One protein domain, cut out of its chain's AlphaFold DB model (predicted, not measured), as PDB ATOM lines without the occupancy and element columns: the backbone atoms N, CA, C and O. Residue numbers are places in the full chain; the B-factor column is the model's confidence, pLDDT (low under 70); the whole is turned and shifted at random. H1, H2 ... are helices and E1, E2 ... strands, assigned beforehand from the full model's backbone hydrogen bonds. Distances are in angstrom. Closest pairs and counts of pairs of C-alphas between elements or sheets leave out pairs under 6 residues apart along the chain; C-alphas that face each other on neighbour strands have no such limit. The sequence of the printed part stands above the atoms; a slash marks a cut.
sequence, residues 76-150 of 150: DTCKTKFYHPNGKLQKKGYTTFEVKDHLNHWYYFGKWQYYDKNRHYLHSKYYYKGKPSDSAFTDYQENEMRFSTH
ATOM      1  N   ASP A  76      88.686 133.725  80.174       87.81
ATOM      2  CA  ASP A  76      87.893 133.599  78.946       87.81
ATOM      3  C   ASP A  76      88.738 133.294  77.702       87.81
ATOM      4  O   ASP A  76      88.257 133.350  76.574       87.81
ATOM      5  N   THR A  77      90.022 132.976  77.878       91.31
ATOM      6  CA  THR A  77      90.933 132.643  76.780       91.31
ATOM      7  C   THR A  77      91.580 131.283  76.992       91.31
ATOM      8  O   THR A  77      91.815 130.833  78.114       91.31
ATOM      9  N   CYS A  78      91.912 130.606  75.899       94.12
ATOM     10  CA  CYS A  78      92.626 129.343  75.947       94.12
ATOM     11  C   CYS A  78      93.705 129.289  74.869       94.12
ATOM     12  O   CYS A  78      93.464 129.450  73.672       94.12
ATOM     13  N   LYS A  79      94.941 129.032  75.298       96.31
ATOM     14  CA  LYS A  79      96.058 128.803  74.387       96.31
ATOM     15  C   LYS A  79      96.026 127.362  73.911       96.31
ATOM     16  O   LYS A  79      96.282 126.441  74.689       96.31
ATOM     17  N   THR A  80      95.818 127.182  72.615       97.81
ATOM     18  CA  THR A  80      95.612 125.864  72.019       97.81
ATOM     19  C   THR A  80      96.782 125.477  71.125       97.81
ATOM     20  O   THR A  80      97.311 126.286  70.359       97.81
ATOM     21  N   LYS A  81      97.211 124.218  71.222       98.62
ATOM     22  CA  LYS A  81      98.213 123.594  70.354       98.62
ATOM     23  C   LYS A  81      97.686 122.266  69.833       98.62
ATOM     24  O   LYS A  81      97.209 121.454  70.619       98.62
ATOM     25  N   PHE A  82      97.860 122.034  68.541       98.69
ATOM     26  CA  PHE A  82      97.625 120.751  67.887       98.69
ATOM     27  C   PHE A  82      98.947 120.162  67.413       98.69
ATOM     28  O   PHE A  82      99.885 120.902  67.097       98.69
ATOM     29  N   TYR A  83      99.011 118.839  67.348       98.69
ATOM     30  CA  TYR A  83     100.228 118.100  67.045       98.69
ATOM     31  C   TYR A  83      99.999 117.112  65.903       98.69
ATOM     32  O   TYR A  83      98.970 116.443  65.836       98.69
ATOM     33  N   HIS A  84     100.997 117.010  65.029       98.19
ATOM     34  CA  HIS A  84     101.076 115.995  63.986       98.19
ATOM     35  C   HIS A  84     101.237 114.590  64.597       98.19
ATOM     36  O   HIS A  84     101.694 114.467  65.736       98.19
ATOM     37  N   PRO A  85     100.979 113.505  63.839       96.38
ATOM     38  CA  PRO A  85     101.165 112.128  64.322       96.38
ATOM     39  C   PRO A  85     102.588 111.781  64.793       96.38
ATOM     40  O   PRO A  85     102.771 110.803  65.519       96.38
ATOM     41  N   ASN A  86     103.591 112.563  64.381       96.38
ATOM     42  CA  ASN A  86     104.984 112.455  64.823       96.38
ATOM     43  C   ASN A  86     105.293 113.289  66.089       96.38
ATOM     44  O   ASN A  86     106.454 113.449  66.452       96.38
ATOM     45  N   GLY A  87     104.273 113.868  66.733       96.81
ATOM     46  CA  GLY A  87     104.390 114.668  67.955       96.81
ATOM     47  C   GLY A  87     104.891 116.100  67.746       96.81
ATOM     48  O   GLY A  87     104.954 116.874  68.704       96.81
ATOM     49  N   LYS A  88     105.235 116.496  66.516       98.06
ATOM     50  CA  LYS A  88     105.659 117.867  66.210       98.06
ATOM     51  C   LYS A  88     104.453 118.806  66.142       98.06
ATOM     52  O   LYS A  88     103.339 118.401  65.819       98.06
ATOM     53  N   LEU A  89     104.674 120.078  66.474       98.50
ATOM     54  CA  LEU A  89     103.625 121.100  66.462       98.50
ATOM     55  C   LEU A  89     103.036 121.241  65.052       98.50
ATOM     56  O   LEU A  89     103.786 121.481  64.114       98.50
ATOM     57  N   GLN A  90     101.714 121.142  64.938       98.62
ATOM     58  CA  GLN A  90     100.974 121.332  63.689       98.62
ATOM     59  C   GLN A  90     100.421 122.746  63.577       98.62
ATOM     60  O   GLN A  90     100.600 123.418  62.567       98.62
ATOM     61  N   LYS A  91      99.731 123.210  64.619       98.44
ATOM     62  CA  LYS A  91      99.214 124.576  64.678       98.44
ATOM     63  C   LYS A  91      99.059 125.042  66.112       98.44
ATOM     64  O   LYS A  91      98.890 124.230  67.024       98.44
ATOM     65  N   LYS A  92      99.123 126.353  66.316       98.44
ATOM     66  CA  LYS A  92      98.856 126.984  67.612       98.44
ATOM     67  C   LYS A  92      98.161 128.324  67.426       98.44
ATOM     68  O   LYS A  92      98.419 129.008  66.440       98.44
ATOM     69  N   GLY A  93      97.363 128.698  68.411       96.62
ATOM     70  CA  GLY A  93      96.672 129.979  68.468       96.62
ATOM     71  C   GLY A  93      95.903 130.105  69.773       96.62
ATOM     72  O   GLY A  93      96.177 129.367  70.732       96.62
ATOM     73  N   TYR A  94      94.950 131.024  69.794       94.69
ATOM     74  CA  TYR A  94      94.067 131.241  70.929       94.69
ATOM     75  C   TYR A  94      92.626 130.916  70.558       94.69
ATOM     76  O   TYR A  94      92.210 131.044  69.402       94.69
ATOM     77  N   THR A  95      91.878 130.466  71.553       94.25
ATOM     78  CA  THR A  95      90.425 130.461  71.526       94.25
ATOM     79  C   THR A  95      89.889 131.384  72.607       94.25
ATOM     80  O   THR A  95      90.549 131.581  73.629       94.25
ATOM     81  N   THR A  96      88.717 131.957  72.372       91.88
ATOM     82  CA  THR A  96      88.009 132.804  73.334       91.88
ATOM     83  C   THR A  96      86.657 132.198  73.656       91.88
ATOM     84  O   THR A  96      86.036 131.565  72.797       91.88
ATOM     85  N   PHE A  97      86.235 132.381  74.896       88.81
ATOM     86  CA  PHE A  97      84.935 131.990  75.402       88.81
ATOM     87  C   PHE A  97      83.925 133.110  75.159       88.81
ATOM     88  O   PHE A  97      84.208 134.275  75.431       88.81
ATOM     89  N   GLU A  98      82.752 132.761  74.646       84.50
ATOM     90  CA  GLU A  98      81.615 133.669  74.530       84.50
ATOM     91  C   GLU A  98      80.343 132.912  74.915       84.50
ATOM     92  O   GLU A  98      80.133 131.767  74.500       84.50
ATOM     93  N   VAL A  99      79.495 133.558  75.715       79.31
ATOM     94  CA  VAL A  99      78.140 133.077  75.986       79.31
ATOM     95  C   VAL A  99      77.238 133.669  74.918       79.31
ATOM     96  O   VAL A  99      77.035 134.881  74.874       79.31
ATOM     97  N   LYS A 100      76.701 132.818  74.047       78.06
ATOM     98  CA  LYS A 100      75.752 133.227  73.012       78.06
ATOM     99  C   LYS A 100      74.551 132.298  73.044       78.06
ATOM    100  O   LYS A 100      74.729 131.087  73.085       78.06
ATOM    101  N   ASP A 101      73.345 132.859  73.034       79.88
ATOM    102  CA  ASP A 101      72.088 132.096  73.033       79.88
ATOM    103  C   ASP A 101      72.005 131.082  74.198       79.88
ATOM    104  O   ASP A 101      71.549 129.956  74.035       79.88
ATOM    105  N   HIS A 102      72.505 131.473  75.381       73.88
ATOM    106  CA  HIS A 102      72.648 130.621  76.577       73.88
ATOM    107  C   HIS A 102      73.563 129.394  76.408       73.88
ATOM    108  O   HIS A 102      73.592 128.518  77.273       73.88
ATOM    109  N   LEU A 103      74.344 129.340  75.328       72.94
ATOM    110  CA  LEU A 103      75.319 128.295  75.068       72.94
ATOM    111  C   LEU A 103      76.746 128.812  75.260       72.94
ATOM    112  O   LEU A 103      77.131 129.901  74.829       72.94
ATOM    113  N   ASN A 104      77.538 127.972  75.912       79.88
ATOM    114  CA  ASN A 104      78.940 128.190  76.223       79.88
ATOM    115  C   ASN A 104      79.797 127.775  75.025       79.88
ATOM    116  O   ASN A 104      80.030 126.580  74.827       79.88
ATOM    117  N   HIS A 105      80.281 128.731  74.231       83.44
ATOM    118  CA  HIS A 105      81.024 128.431  73.009       83.44
ATOM    119  C   HIS A 105      82.460 128.962  73.042       83.44
ATOM    120  O   HIS A 105      82.728 130.097  73.425       83.44
ATOM    121  N   TRP A 106      83.395 128.118  72.596       89.31
ATOM    122  CA  TRP A 106      84.796 128.481  72.399       89.31
ATOM    123  C   TRP A 106      85.095 128.617  70.910       89.31
ATOM    124  O   TRP A 106      84.904 127.671  70.144       89.31
ATOM    125  N   TYR A 107      85.631 129.763  70.503       92.25
ATOM    126  CA  TYR A 107      85.910 130.062  69.099       92.25
ATOM    127  C   TYR A 107      87.379 130.365  68.863       92.25
ATOM    128  O   TYR A 107      88.053 130.890  69.739       92.25
ATOM    129  N   TYR A 108      87.884 130.073  67.662       94.00
ATOM    130  CA  TYR A 108      89.219 130.520  67.259       94.00
ATOM    131  C   TYR A 108      89.273 132.050  67.235       94.00
ATOM    132  O   TYR A 108      88.377 132.700  66.692       94.00
ATOM    133  N   PHE A 109      90.344 132.601  67.798       92.31
ATOM    134  CA  PHE A 109      90.578 134.034  67.887       92.31
ATOM    135  C   PHE A 109      92.039 134.379  67.576       92.31
ATOM    136  O   PHE A 109      92.960 133.624  67.913       92.31
ATOM    137  N   GLY A 110      92.237 135.535  66.944       92.19
ATOM    138  CA  GLY A 110      93.533 136.117  66.640       92.19
ATOM    139  C   GLY A 110      94.351 135.278  65.662       92.19
ATOM    140  O   GLY A 110      93.826 134.511  64.846       92.19
ATOM    141  N   LYS A 111      95.672 135.427  65.751       94.69
ATOM    142  CA  LYS A 111      96.627 134.754  64.871       94.69
ATOM    143  C   LYS A 111      96.794 133.271  65.208       94.69
ATOM    144  O   LYS A 111      97.259 132.892  66.285       94.69
ATOM    145  N   TRP A 112      96.543 132.426  64.219       97.06
ATOM    146  CA  TRP A 112      96.839 130.997  64.232       97.06
ATOM    147  C   TRP A 112      98.001 130.683  63.304       97.06
ATOM    148  O   TRP A 112      97.929 130.923  62.104       97.06
ATOM    149  N   GLN A 113      99.066 130.106  63.856       98.19
ATOM    150  CA  GLN A 113     100.273 129.741  63.114       98.19
ATOM    151  C   GLN A 113     100.244 128.257  62.753       98.19
ATOM    152  O   GLN A 113      99.996 127.425  63.632       98.19
ATOM    153  N   TYR A 114     100.546 127.937  61.495       98.56
ATOM    154  CA  TYR A 114     100.541 126.584  60.941       98.56
ATOM    155  C   TYR A 114     101.952 126.144  60.553       98.56
ATOM    156  O   TYR A 114     102.761 126.948  60.087       98.56
ATOM    157  N   TYR A 115     102.234 124.859  60.749       98.62
ATOM    158  CA  TYR A 115     103.554 124.269  60.568       98.62
ATOM    159  C   TYR A 115     103.467 122.911  59.868       98.62
ATOM    160  O   TYR A 115     102.517 122.148  60.071       98.62
ATOM    161  N   ASP A 116     104.486 122.585  59.078       98.25
ATOM    162  CA  ASP A 116     104.620 121.275  58.443       98.25
ATOM    163  C   ASP A 116     105.015 120.176  59.454       98.25
ATOM    164  O   ASP A 116     105.236 120.420  60.646       98.25
ATOM    165  N   LYS A 117     105.147 118.934  58.969       97.88
ATOM    166  CA  LYS A 117     105.573 117.787  59.789       97.88
ATOM    167  C   LYS A 117     106.994 117.923  60.348       97.88
ATOM    168  O   LYS A 117     107.358 117.150  61.227       97.88
ATOM    169  N   ASN A 118     107.795 118.868  59.862       97.00
ATOM    170  CA  ASN A 118     109.159 119.148  60.297       97.00
ATOM    171  C   ASN A 118     109.260 120.370  61.222       97.00
ATOM    172  O   ASN A 118     110.332 120.595  61.776       97.00
ATOM    173  N   ARG A 119     108.135 121.043  61.513       94.69
ATOM    174  CA  ARG A 119     108.015 122.315  62.251       94.69
ATOM    175  C   ARG A 119     108.469 123.549  61.473       94.69
ATOM    176  O   ARG A 119     108.640 124.603  62.089       94.69
ATOM    177  N   HIS A 120     108.611 123.462  60.157       97.81
ATOM    178  CA  HIS A 120     108.764 124.653  59.334       97.81
ATOM    179  C   HIS A 120     107.448 125.420  59.312       97.81
ATOM    180  O   HIS A 120     106.368 124.832  59.215       97.81
ATOM    181  N   TYR A 121     107.538 126.738  59.464       98.25
ATOM    182  CA  TYR A 121     106.383 127.617  59.362       98.25
ATOM    183  C   TYR A 121     105.827 127.574  57.937       98.25
ATOM    184  O   TYR A 121     106.584 127.669  56.979       98.25
ATOM    185  N   LEU A 122     104.508 127.433  57.818       98.19
ATOM    186  CA  LEU A 122     103.815 127.443  56.532       98.19
ATOM    187  C   LEU A 122     103.157 128.799  56.288       98.19
ATOM    188  O   LEU A 122     103.497 129.507  55.352       98.19
ATOM    189  N   HIS A 123     102.198 129.155  57.137       97.38
ATOM    190  CA  HIS A 123     101.449 130.402  57.041       97.38
ATOM    191  C   HIS A 123     100.738 130.690  58.367       97.38
ATOM    192  O   HIS A 123     100.735 129.875  59.298       97.38
ATOM    193  N   SER A 124     100.114 131.863  58.442       96.44
ATOM    194  CA  SER A 124      99.210 132.230  59.525       96.44
ATOM    195  C   SER A 124      97.815 132.481  58.969       96.44
ATOM    196  O   SER A 124      97.676 132.942  57.841       96.44
ATOM    197  N   LYS A 125      96.792 132.181  59.764       95.50
ATOM    198  CA  LYS A 125      95.409 132.606  59.520       95.50
ATOM    199  C   LYS A 125      94.945 133.430  60.708       95.50
ATOM    200  O   LYS A 125      95.341 133.129  61.832       95.50
ATOM    201  N   TYR A 126      94.118 134.432  60.461       94.44
ATOM    202  CA  TYR A 126      93.567 135.284  61.506       94.44
ATOM    203  C   TYR A 126      92.082 134.980  61.645       94.44
ATOM    204  O   TYR A 126      91.403 134.702  60.655       94.44
ATOM    205  N   TYR A 127      91.607 134.944  62.886       93.06
ATOM    206  CA  TYR A 127      90.225 134.611  63.194       93.06
ATOM    207  C   TYR A 127      89.611 135.643  64.127       93.06
ATOM    208  O   TYR A 127      90.237 136.069  65.095       93.06
ATOM    209  N   TYR A 128      88.350 135.968  63.880       89.94
ATOM    210  CA  TYR A 128      87.516 136.720  64.802       89.94
ATOM    211  C   TYR A 128      86.206 135.969  65.005       89.94
ATOM    212  O   TYR A 128      85.528 135.622  64.035       89.94
ATOM    213  N   LYS A 129      85.884 135.652  66.265       87.69
ATOM    214  CA  LYS A 129      84.709 134.846  66.641       87.69
ATOM    215  C   LYS A 129      84.555 133.581  65.779       87.69
ATOM    216  O   LYS A 129      83.484 133.260  65.273       87.69
ATOM    217  N   GLY A 130      85.671 132.881  65.554       88.00
ATOM    218  CA  GLY A 130      85.715 131.613  64.823       88.00
ATOM    219  C   GLY A 130      85.684 131.729  63.298       88.00
ATOM    220  O   GLY A 130      85.889 130.721  62.624       88.00
ATOM    221  N   LYS A 131      85.487 132.928  62.739       90.38
ATOM    222  CA  LYS A 131      85.482 133.166  61.289       90.38
ATOM    223  C   LYS A 131      86.838 133.694  60.818       90.38
ATOM    224  O   LYS A 131      87.461 134.450  61.565       90.38
ATOM    225  N   PRO A 132      87.311 133.315  59.615       92.12
ATOM    226  CA  PRO A 132      88.473 133.953  59.004       92.12
ATOM    227  C   PRO A 132      88.296 135.474  58.955       92.12
ATOM    228  O   PRO A 132      87.202 135.961  58.674       92.12
ATOM    229  N   SER A 133      89.360 136.203  59.258       91.00
ATOM    230  CA  SER A 133      89.399 137.664  59.290       91.00
ATOM    231  C   SER A 133      90.779 138.151  58.843       91.00
ATOM    232  O   SER A 133      91.701 137.342  58.701       91.00
ATOM    233  N   ASP A 134      90.922 139.456  58.635       84.88
ATOM    234  CA  ASP A 134      92.188 140.088  58.274       84.88
ATOM    235  C   ASP A 134      92.996 140.475  59.517       84.88
ATOM    236  O   ASP A 134      92.444 140.770  60.581       84.88
ATOM    237  N   SER A 135      94.326 140.504  59.380       80.31
ATOM    238  CA  SER A 135      95.235 140.705  60.516       80.31
ATOM    239  C   SER A 135      95.039 142.045  61.219       80.31
ATOM    240  O   SER A 135      95.027 142.086  62.444       80.31
ATOM    241  N   ALA A 136      94.820 143.128  60.466       74.25
ATOM    242  CA  ALA A 136      94.657 144.471  61.024       74.25
ATOM    243  C   ALA A 136      93.447 144.570  61.970       74.25
ATOM    244  O   ALA A 136      93.541 145.163  63.042       74.25
ATOM    245  N   PHE A 137      92.332 143.930  61.605       74.88
ATOM    246  CA  PHE A 137      91.130 143.893  62.434       74.88
ATOM    247  C   PHE A 137      91.352 143.073  63.710       74.88
ATOM    248  O   PHE A 137      90.966 143.488  64.803       74.88
ATOM    249  N   THR A 138      92.022 141.922  63.601       72.88
ATOM    250  CA  THR A 138      92.297 141.082  64.771       72.88
ATOM    251  C   THR A 138      93.335 141.678  65.714       72.88
ATOM    252  O   THR A 138      93.190 141.522  66.922       72.88
ATOM    253  N   ASP A 139      94.350 142.370  65.193       75.12
ATOM    254  CA  ASP A 139      95.418 142.968  65.999       75.12
ATOM    255  C   ASP A 139      94.884 144.146  66.836       75.12
ATOM    256  O   ASP A 139      95.233 144.276  68.010       75.12
ATOM    257  N   TYR A 140      93.977 144.956  66.275       69.25
ATOM    258  CA  TYR A 140      93.262 146.004  67.013       69.25
ATOM    259  C   TYR A 140      92.493 145.420  68.214       69.25
ATOM    260  O   TYR A 140      92.661 145.867  69.346       69.25
ATOM    261  N   GLN A 141      91.729 144.350  67.987       73.81
ATOM    262  CA  GLN A 141      90.929 143.688  69.024       73.81
ATOM    263  C   GLN A 141      91.777 142.916  70.054       73.81
ATOM    264  O   GLN A 141      91.432 142.864  71.235       73.81
ATOM    265  N   GLU A 142      92.898 142.312  69.643       68.81
ATOM    266  CA  GLU A 142      93.821 141.636  70.566       68.81
ATOM    267  C   GLU A 142      94.489 142.636  71.521       68.81
ATOM    268  O   GLU A 142      94.674 142.332  72.704       68.81
ATOM    269  N   ASN A 143      94.814 143.837  71.034       67.44
ATOM    270  CA  ASN A 143      95.373 144.899  71.860       67.44
ATOM    271  C   ASN A 143      94.360 145.393  72.901       67.44
ATOM    272  O   ASN A 143      94.700 145.419  74.082       67.44
ATOM    273  N   GLU A 144      93.111 145.677  72.521       63.31
ATOM    274  CA  GLU A 144      92.063 146.081  73.477       63.31
ATOM    275  C   GLU A 144      91.863 145.050  74.605       63.31
ATOM    276  O   GLU A 144      91.768 145.420  75.776       63.31
ATOM    277  N   MET A 145      91.897 143.748  74.295       59.88
ATOM    278  CA  MET A 145      91.798 142.693  75.315       59.88
ATOM    279  C   MET A 145      93.017 142.595  76.244       59.88
ATOM    280  O   MET A 145      92.879 142.216  77.409       59.88
ATOM    281  N   ARG A 146      94.229 142.918  75.775       58.59
ATOM    282  CA  ARG A 146      95.404 142.974  76.666       58.59
ATOM    283  C   ARG A 146      95.338 144.158  77.626       58.59
ATOM    284  O   ARG A 146      95.788 144.020  78.761       58.59
ATOM    285  N   PHE A 147      94.773 145.283  77.197       50.78
ATOM    286  CA  PHE A 147      94.667 146.487  78.022       50.78
ATOM    287  C   PHE A 147      93.468 146.482  78.981       50.78
ATOM    288  O   PHE A 147      93.509 147.194  79.974       50.78
ATOM    289  N   SER A 148      92.448 145.643  78.766       46.22
ATOM    290  CA  SER A 148      91.324 145.473  79.709       46.22
ATOM    291  C   SER A 148      91.582 144.465  80.837       46.22
ATOM    292  O   SER A 148      90.736 144.267  81.708       46.22
ATOM    293  N   THR A 149      92.737 143.793  80.822       43.62
ATOM    294  CA  THR A 149      93.115 142.770  81.810       43.62
ATOM    295  C   THR A 149      94.135 143.254  82.849       43.62
ATOM    296  O   THR A 149      94.645 142.419  83.602       43.62
ATOM    297  N   HIS A 150      94.405 144.566  82.904       39.00
ATOM    298  CA  HIS A 150      95.228 145.232  83.922       39.00
ATOM    299  C   HIS A 150      94.367 146.121  84.817       39.00
ATOM    300  O   HIS A 150      93.523 146.856  84.261       39.00
TER     301      HIS A 150
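This is residues 76 to 150 of the 150 residues of an uncharacterized protein of Flavobacterium branchiophilum (UniProt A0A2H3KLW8). What is the main picture? One strongly twisted sheet is a five-strand meander, each strand the antiparallel neighbour of the one before, and H1 crosses one face with residues 135 to 142. The tip of the E2-E3 hairpin, residues 99 to 104, and the tail, residues 143 to 150, stick out. What is it made of? The printed part has 75 residues, with five named strands and then one named helix, sheet order E1 - E2 - E3 - E4 - E5; the class is mixed, helices and strands. It is only just loose, close to compact, with a radius of gyration of the C-alphas of 13.7 A and spans of 38 by 28 by 25 A.

How do the strands pair? E3, residues 103 to 115, bends by 70 degrees at residue 111 and forms hairpins with E2, residues 89 to 100 (N 96 and O 107, 2.9 A), and E4, residues 121 to 128 (N 112 and O 125, 2.8 A). The edge strands E1, residues 77 to 83, and E5, residues 131 to 133, form hairpins with E2 (N 80 and O 93, 2.9 A) and E4 (N 128 and O 131, 2.9 A). Where is the helix? H1, residues 135 to 147, has a height over the sheet of 7.5 A and is only just over E3 and E4, with 3 C-alphas falling on each: two layers, a helix on one face of a sheet. On the local plane it stands at 62 degrees to E3, only just across the strands; their closest C-alphas, of Thr 138 and Gly 110, are 5.4 A apart. In H1 every O i to N i+4 pair is within hydrogen-bond range.

Where do the elements begin and end? E1 begins at C-alpha 77 (90.933, 132.643, 76.780), and H1 ends at C-alpha 147 (94.667, 146.487, 78.022). Which are long? E3 measures 32.0 A, E2 31.1 A, E4 21.6 A, E1 19.8 A, H1 18.4 A and E5 6.3 A from first to last C-alpha.

How far does it reach? The two C-alphas farthest apart, of His 102 and Asn 118, are 41.6 A apart. Is it continuous and confident? The printed part has no cut, and its links between elements are tight; residue 140 and residues 142 to 150 have pLDDT under 70.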